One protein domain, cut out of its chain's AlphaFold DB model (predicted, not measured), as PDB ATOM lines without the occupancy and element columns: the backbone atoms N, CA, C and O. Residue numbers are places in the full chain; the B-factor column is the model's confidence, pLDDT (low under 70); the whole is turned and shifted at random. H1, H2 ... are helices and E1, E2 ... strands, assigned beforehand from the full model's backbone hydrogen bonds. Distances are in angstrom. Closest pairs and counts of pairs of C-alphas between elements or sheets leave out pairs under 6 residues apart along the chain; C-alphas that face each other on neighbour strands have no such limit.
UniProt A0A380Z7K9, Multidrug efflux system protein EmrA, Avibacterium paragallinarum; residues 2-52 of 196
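Overview. This is residues 2 to 52 of the 196 residues of the protein "Multidrug efflux system protein EmrA" of Avibacterium paragallinarum (UniProt A0A380Z7K9). A two-stranded antiparallel hairpin, E1 and E2, has a wide loop between its strands, and helix H1 sticks out from this head as a free arm along the longest axis. The printed part has 51 residues, with one named helix and two named strands in the order H1, E1, E2; the class is mixed, helices and strands, with under half of the residues in named elements. It is only just extended, close to loose, with a radius of gyration of the C-alphas of 15.1 A, and flat, spanning 45 by 29 by 15 A.

Along the chain. Find C-alpha 27 at (235.111, 174.747, 181.621), where E1, residues 27 to 31, begins. E2, residues 46 to 49, ends at (232.168, 179.041, 182.305). H1, residues 2 to 16, starts at (205.297, 169.790, 150.792) and runs 21.3 A.

Arrangement. Look at N 27 and O 49, 2.8 A apart, within hydrogen-bond range across the hairpin; E1 and E2 are antiparallel at 155 degrees. H1 and E2 are apart. Every O i to N i+4 pair in H1 is within hydrogen-bond range.

Size, cuts and confidence. The C-alphas of Lys 2 and Thr 51, the farthest apart, are 45.8 A from each other. Residues 2 to 19 and 35 to 42 stand free. The link from E1 to E2 is long. The printed part has no cut, and no printed residue is under 70 in pLDDT.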
ATOM      1  N   LYS A   2     204.686 168.762 149.905       79.19
ATOM      2  CA  LYS A   2     205.297 169.790 150.792       79.19
ATOM      3  C   LYS A   2     205.236 169.459 152.296       79.19
ATOM      4  O   LYS A   2     206.239 169.561 152.984       79.19
ATOM      5  N   LYS A   3     204.090 168.969 152.786       83.62
ATOM      6  CA  LYS A   3     203.898 168.579 154.198       83.62
ATOM      7  C   LYS A   3     204.796 167.410 154.644       83.62
ATOM      8  O   LYS A   3     205.270 167.415 155.774       83.62
ATOM      9  N   ALA A   4     205.038 166.436 153.765       84.00
ATOM     10  CA  ALA A   4     205.894 165.282 154.050       84.00
ATOM     11  C   ALA A   4     207.380 165.676 154.062       84.00
ATOM     12  O   ALA A   4     208.107 165.279 154.965       84.00
ATOM     13  N   VAL A   5     207.799 166.539 153.130       86.88
ATOM     14  CA  VAL A   5     209.156 167.114 153.104       86.88
ATOM     15  C   VAL A   5     209.432 167.919 154.371       86.88
ATOM     16  O   VAL A   5     210.447 167.714 155.028       86.88
ATOM     17  N   SER A   6     208.501 168.788 154.778       88.62
ATOM     18  CA  SER A   6     208.643 169.537 156.030       88.62
ATOM     19  C   SER A   6     208.741 168.616 157.251       88.62
ATOM     20  O   SER A   6     209.531 168.890 158.149       88.62
ATOM     21  N   ALA A   7     207.982 167.516 157.290       90.19
ATOM     22  CA  ALA A   7     208.069 166.538 158.373       90.19
ATOM     23  C   ALA A   7     209.431 165.821 158.408       90.19
ATOM     24  O   ALA A   7     209.987 165.646 159.492       90.19
ATOM     25  N   LEU A   8     209.996 165.472 157.246       90.19
ATOM     26  CA  LEU A   8     211.338 164.893 157.131       90.19
ATOM     27  C   LEU A   8     212.410 165.856 157.661       90.19
ATOM     28  O   LEU A   8     213.228 165.466 158.493       90.19
ATOM     29  N   ILE A   9     212.367 167.124 157.238       89.94
ATOM     30  CA  ILE A   9     213.314 168.155 157.688       89.94
ATOM     31  C   ILE A   9     213.216 168.358 159.204       89.94
ATOM     32  O   ILE A   9     214.236 168.422 159.887       89.94
ATOM     33  N   LEU A  10     212.001 168.411 159.759       90.94
ATOM     34  CA  LEU A  10     211.803 168.534 161.206       90.94
ATOM     35  C   LEU A  10     212.339 167.321 161.974       90.94
ATOM     36  O   LEU A  10     212.987 167.496 163.005       90.94
ATOM     37  N   ALA A  11     212.098 166.103 161.485       91.38
ATOM     38  CA  ALA A  11     212.628 164.888 162.099       91.38
ATOM     39  C   ALA A  11     214.164 164.871 162.079       91.38
ATOM     40  O   ALA A  11     214.790 164.562 163.094       91.38
ATOM     41  N   TRP A  12     214.768 165.283 160.962       92.50
ATOM     42  CA  TRP A  12     216.216 165.414 160.828       92.50
ATOM     43  C   TRP A  12     216.792 166.472 161.781       92.50
ATOM     44  O   TRP A  12     217.749 166.195 162.501       92.50
ATOM     45  N   LEU A  13     216.169 167.652 161.879       90.69
ATOM     46  CA  LEU A  13     216.579 168.695 162.826       90.69
ATOM     47  C   LEU A  13     216.469 168.230 164.283       90.69
ATOM     48  O   LEU A  13     217.338 168.535 165.097       90.69
ATOM     49  N   ASN A  14     215.419 167.482 164.628       90.25
ATOM     50  CA  ASN A  14     215.261 166.919 165.969       90.25
ATOM     51  C   ASN A  14     216.358 165.896 166.293       90.25
ATOM     52  O   ASN A  14     216.838 165.868 167.426       90.25
ATOM     53  N   LEU A  15     216.786 165.102 165.307       90.31
ATOM     54  CA  LEU A  15     217.925 164.201 165.461       90.31
ATOM     55  C   LEU A  15     219.217 164.985 165.715       90.31
ATOM     56  O   LEU A  15     219.942 164.652 166.649       90.31
ATOM     57  N   GLN A  16     219.483 166.052 164.958       89.38
ATOM     58  CA  GLN A  16     220.674 166.879 165.183       89.38
ATOM     59  C   GLN A  16     220.668 167.537 166.572       89.38
ATOM     60  O   GLN A  16     221.660 167.487 167.293       89.38
ATOM     61  N   ARG A  17     219.506 168.036 167.017       88.00
ATOM     62  CA  ARG A  17     219.314 168.633 168.353       88.00
ATOM     63  C   ARG A  17     219.459 167.649 169.517       88.00
ATOM     64  O   ARG A  17     219.485 168.088 170.665       88.00
ATOM     65  N   SER A  18     219.546 166.343 169.257       88.56
ATOM     66  CA  SER A  18     219.882 165.364 170.300       88.56
ATOM     67  C   SER A  18     221.341 165.473 170.760       88.56
ATOM     68  O   SER A  18     221.663 165.067 171.878       88.56
ATOM     69  N   GLN A  19     222.212 166.066 169.936       87.81
ATOM     70  CA  GLN A  19     223.598 166.354 170.281       87.81
ATOM     71  C   GLN A  19     223.688 167.744 170.913       87.81
ATOM     72  O   GLN A  19     223.534 168.769 170.253       87.81
ATOM     73  N   ILE A  20     223.930 167.783 172.223       87.69
ATOM     74  CA  ILE A  20     224.063 169.038 172.965       87.69
ATOM     75  C   ILE A  20     225.526 169.479 172.949       87.69
ATOM     76  O   ILE A  20     226.368 168.897 173.633       87.69
ATOM     77  N   LEU A  21     225.811 170.517 172.168       88.00
ATOM     78  CA  LEU A  21     227.135 171.116 172.018       88.00
ATOM     79  C   LEU A  21     227.260 172.395 172.861       88.00
ATOM     80  O   LEU A  21     226.277 173.098 173.103       88.00
ATOM     81  N   SER A  22     228.478 172.705 173.314       88.50
ATOM     82  CA  SER A  22     228.750 173.956 174.030       88.50
ATOM     83  C   SER A  22     228.770 175.133 173.050       88.50
ATOM     84  O   SER A  22     229.462 175.039 172.035       88.50
ATOM     85  N   PRO A  23     228.071 176.247 173.337       85.69
ATOM     86  CA  PRO A  23     228.081 177.422 172.468       85.69
ATOM     87  C   PRO A  23     229.383 178.228 172.550       85.69
ATOM     88  O   PRO A  23     229.657 179.028 171.659       85.69
ATOM     89  N   VAL A  24     230.152 178.052 173.629       84.81
ATOM     90  CA  VAL A  24     231.382 178.795 173.923       84.81
ATOM     91  C   VAL A  24     232.477 177.854 174.411       84.81
ATOM     92  O   VAL A  24     232.199 176.801 174.996       84.81
ATOM     93  N   GLU A  25     233.728 178.256 174.205       85.00
ATOM     94  CA  GLU A  25     234.877 177.625 174.846       85.00
ATOM     95  C   GLU A  25     234.886 177.941 176.350       85.00
ATOM     96  O   GLU A  25     234.636 179.078 176.772       85.00
ATOM     97  N   GLY A  26     235.169 176.930 177.172       87.06
ATOM     98  CA  GLY A  26     235.205 177.087 178.617       87.06
ATOM     99  C   GLY A  26     235.264 175.771 179.381       87.06
ATOM    100  O   GLY A  26     235.419 174.691 178.813       87.06
ATOM    101  N   TYR A  27     235.105 175.876 180.696       87.38
ATOM    102  CA  TYR A  27     235.111 174.747 181.621       87.38
ATOM    103  C   TYR A  27     233.699 174.414 182.096       87.38
ATOM    104  O   TYR A  27     232.898 175.303 182.386       87.38
ATOM    105  N   VAL A  28     233.397 173.123 182.239       89.75
ATOM    106  CA  VAL A  28     232.136 172.671 182.842       89.75
ATOM    107  C   VAL A  28     232.220 172.857 184.355       89.75
ATOM    108  O   VAL A  28     232.903 172.108 185.046       89.75
ATOM    109  N   ALA A  29     231.513 173.854 184.877       87.25
ATOM    110  CA  ALA A  29     231.502 174.170 186.303       87.25
ATOM    111  C   ALA A  29     230.519 173.309 187.095       87.25
ATOM    112  O   ALA A  29     230.750 172.982 188.256       87.25
ATOM    113  N   ARG A  30     229.403 172.937 186.463       87.50
ATOM    114  CA  ARG A  30     228.392 172.073 187.065       87.50
ATOM    115  C   ARG A  30     227.768 171.186 186.006       87.50
ATOM    116  O   ARG A  30     227.368 171.670 184.951       87.50
ATOM    117  N   ARG A  31     227.619 169.902 186.330       91.06
ATOM    118  CA  ARG A  31     226.826 168.940 185.563       91.06
ATOM    119  C   ARG A  31     225.686 168.440 186.441       91.06
ATOM    120  O   ARG A  31     225.934 167.906 187.517       91.06
ATOM    121  N   SER A  32     224.455 168.623 185.978       90.19
ATOM    122  CA  SER A  32     223.232 168.308 186.729       90.19
ATOM    123  C   SER A  32     222.541 167.033 186.239       90.19
ATOM    124  O   SER A  32     221.421 166.748 186.651       90.19
ATOM    125  N   VAL A  33     223.187 166.282 185.343       90.75
ATOM    126  CA  VAL A  33     222.617 165.103 184.685       90.75
ATOM    127  C   VAL A  33     223.511 163.882 184.815       90.75
ATOM    128  O   VAL A  33     224.740 163.995 184.860       90.75
ATOM    129  N   GLN A  34     222.877 162.712 184.847       90.62
ATOM    130  CA  GLN A  34     223.533 161.409 184.904       90.62
ATOM    131  C   GLN A  34     223.147 160.533 183.710       90.62
ATOM    132  O   GLN A  34     222.111 160.723 183.071       90.62
ATOM    133  N   VAL A  35     223.998 159.553 183.404       90.81
ATOM    134  CA  VAL A  35     223.730 158.572 182.347       90.81
ATOM    135  C   VAL A  35     222.465 157.782 182.695       90.81
ATOM    136  O   VAL A  35     222.293 157.358 183.833       90.81
ATOM    137  N   GLY A  36     221.571 157.606 181.718       91.81
ATOM    138  CA  GLY A  36     220.283 156.924 181.900       91.81
ATOM    139  C   GLY A  36     219.145 157.821 182.405       91.81
ATOM    140  O   GLY A  36     217.991 157.394 182.416       91.81
ATOM    141  N   GLN A  37     219.428 159.074 182.773       90.94
ATOM    142  CA  GLN A  37     218.403 160.025 183.189       90.94
ATOM    143  C   GLN A  37     217.601 160.537 181.983       90.94
ATOM    144  O   GLN A  37     218.162 160.994 180.988       90.94
ATOM    145  N   LYS A  38     216.267 160.514 182.091       90.12
ATOM    146  CA  LYS A  38     215.379 161.195 181.138       90.12
ATOM    147  C   LYS A  38     215.343 162.689 181.454       90.12
ATOM    148  O   LYS A  38     215.174 163.069 182.611       90.12
ATOM    149  N   VAL A  39     215.475 163.525 180.429       90.00
ATOM    150  CA  VAL A  39     215.479 164.990 180.553       90.00
ATOM    151  C   VAL A  39     214.410 165.597 179.652       90.00
ATOM    152  O   VAL A  39     214.153 165.093 178.560       90.00
ATOM    153  N   ALA A  40     213.763 166.663 180.120       89.50
ATOM    154  CA  ALA A  40     212.778 167.405 179.340       89.50
ATOM    155  C   ALA A  40     213.447 168.564 178.587       89.50
ATOM    156  O   ALA A  40     214.450 169.116 179.051       89.50
ATOM    157  N   ALA A  41     212.869 168.968 177.454       86.44
ATOM    158  CA  ALA A  41     213.333 170.141 176.717       86.44
ATOM    159  C   ALA A  41     213.335 171.392 177.615       86.44
ATOM    160  O   ALA A  41     212.423 171.596 178.413       86.44
ATOM    161  N   GLY A  42     214.384 172.208 177.501       85.81
ATOM    162  CA  GLY A  42     214.583 173.395 178.341       85.81
ATOM    163  C   GLY A  42     215.165 173.119 179.734       85.81
ATOM    164  O   GLY A  42     215.470 174.068 180.450       85.81
ATOM    165  N   SER A  43     215.371 171.855 180.123       88.81
ATOM    166  CA  SER A  43     216.020 171.540 181.403       88.81
ATOM    167  C   SER A  43     217.507 171.930 181.368       88.81
ATOM    168  O   SER A  43     218.214 171.516 180.445       88.81
ATOM    169  N   PRO A  44     218.029 172.670 182.363       89.69
ATOM    170  CA  PRO A  44     219.445 173.019 182.422       89.69
ATOM    171  C   PRO A  44     220.291 171.779 182.745       89.69
ATOM    172  O   PRO A  44     220.209 171.221 183.840       89.69
ATOM    173  N   LEU A  45     221.121 171.347 181.793       91.31
ATOM    174  CA  LEU A  45     221.932 170.130 181.934       91.31
ATOM    175  C   LEU A  45     223.312 170.416 182.540       91.31
ATOM    176  O   LEU A  45     223.807 169.653 183.375       91.31
ATOM    177  N   MET A  46     223.943 171.509 182.108       91.06
ATOM    178  CA  MET A  46     225.312 171.880 182.460       91.06
ATOM    179  C   MET A  46     225.468 173.399 182.525       91.06
ATOM    180  O   MET A  46     224.772 174.128 181.824       91.06
ATOM    181  N   ALA A  47     226.410 173.860 183.344       89.81
ATOM    182  CA  ALA A  47     226.889 175.235 183.344       89.81
ATOM    183  C   ALA A  47     228.328 175.256 182.818       89.81
ATOM    184  O   ALA A  47     229.203 174.613 183.405       89.81
ATOM    185  N   VAL A  48     228.556 175.980 181.723       88.81
ATOM    186  CA  VAL A  48     229.883 176.200 181.132       88.81
ATOM    187  C   VAL A  48     230.329 177.618 181.467       88.81
ATOM    188  O   VAL A  48     229.565 178.565 181.286       88.81
ATOM    189  N   ILE A  49     231.550 177.758 181.973       87.06
ATOM    190  CA  ILE A  49     232.168 179.041 182.305       87.06
ATOM    191  C   ILE A  49     233.270 179.310 181.292       87.06
ATOM    192  O   ILE A  49     234.217 178.530 181.198       87.06
ATOM    193  N   SER A  50     233.159 180.420 180.563       82.50
ATOM    194  CA  SER A  50     234.247 180.884 179.705       82.50
ATOM    195  C   SER A  50     235.364 181.498 180.546       82.50
ATOM    196  O   SER A  50     235.106 182.207 181.517       82.50
ATOM    197  N   THR A  51     236.613 181.229 180.171       74.88
ATOM    198  CA  THR A  51     237.798 181.884 180.753       74.88
ATOM    199  C   THR A  51     238.052 183.268 180.172       74.88
ATOM    200  O   THR A  51     238.891 184.014 180.678       74.88
ATOM    201  N   GLN A  52     237.349 183.621 179.099       73.69
ATOM    202  CA  GLN A  52     237.506 184.897 178.430       73.69
ATOM    203  C   GLN A  52     236.719 185.963 179.202       73.69
ATOM    204  O   GLN A  52     235.570 185.757 179.581       73.69
TER     205      GLN A  52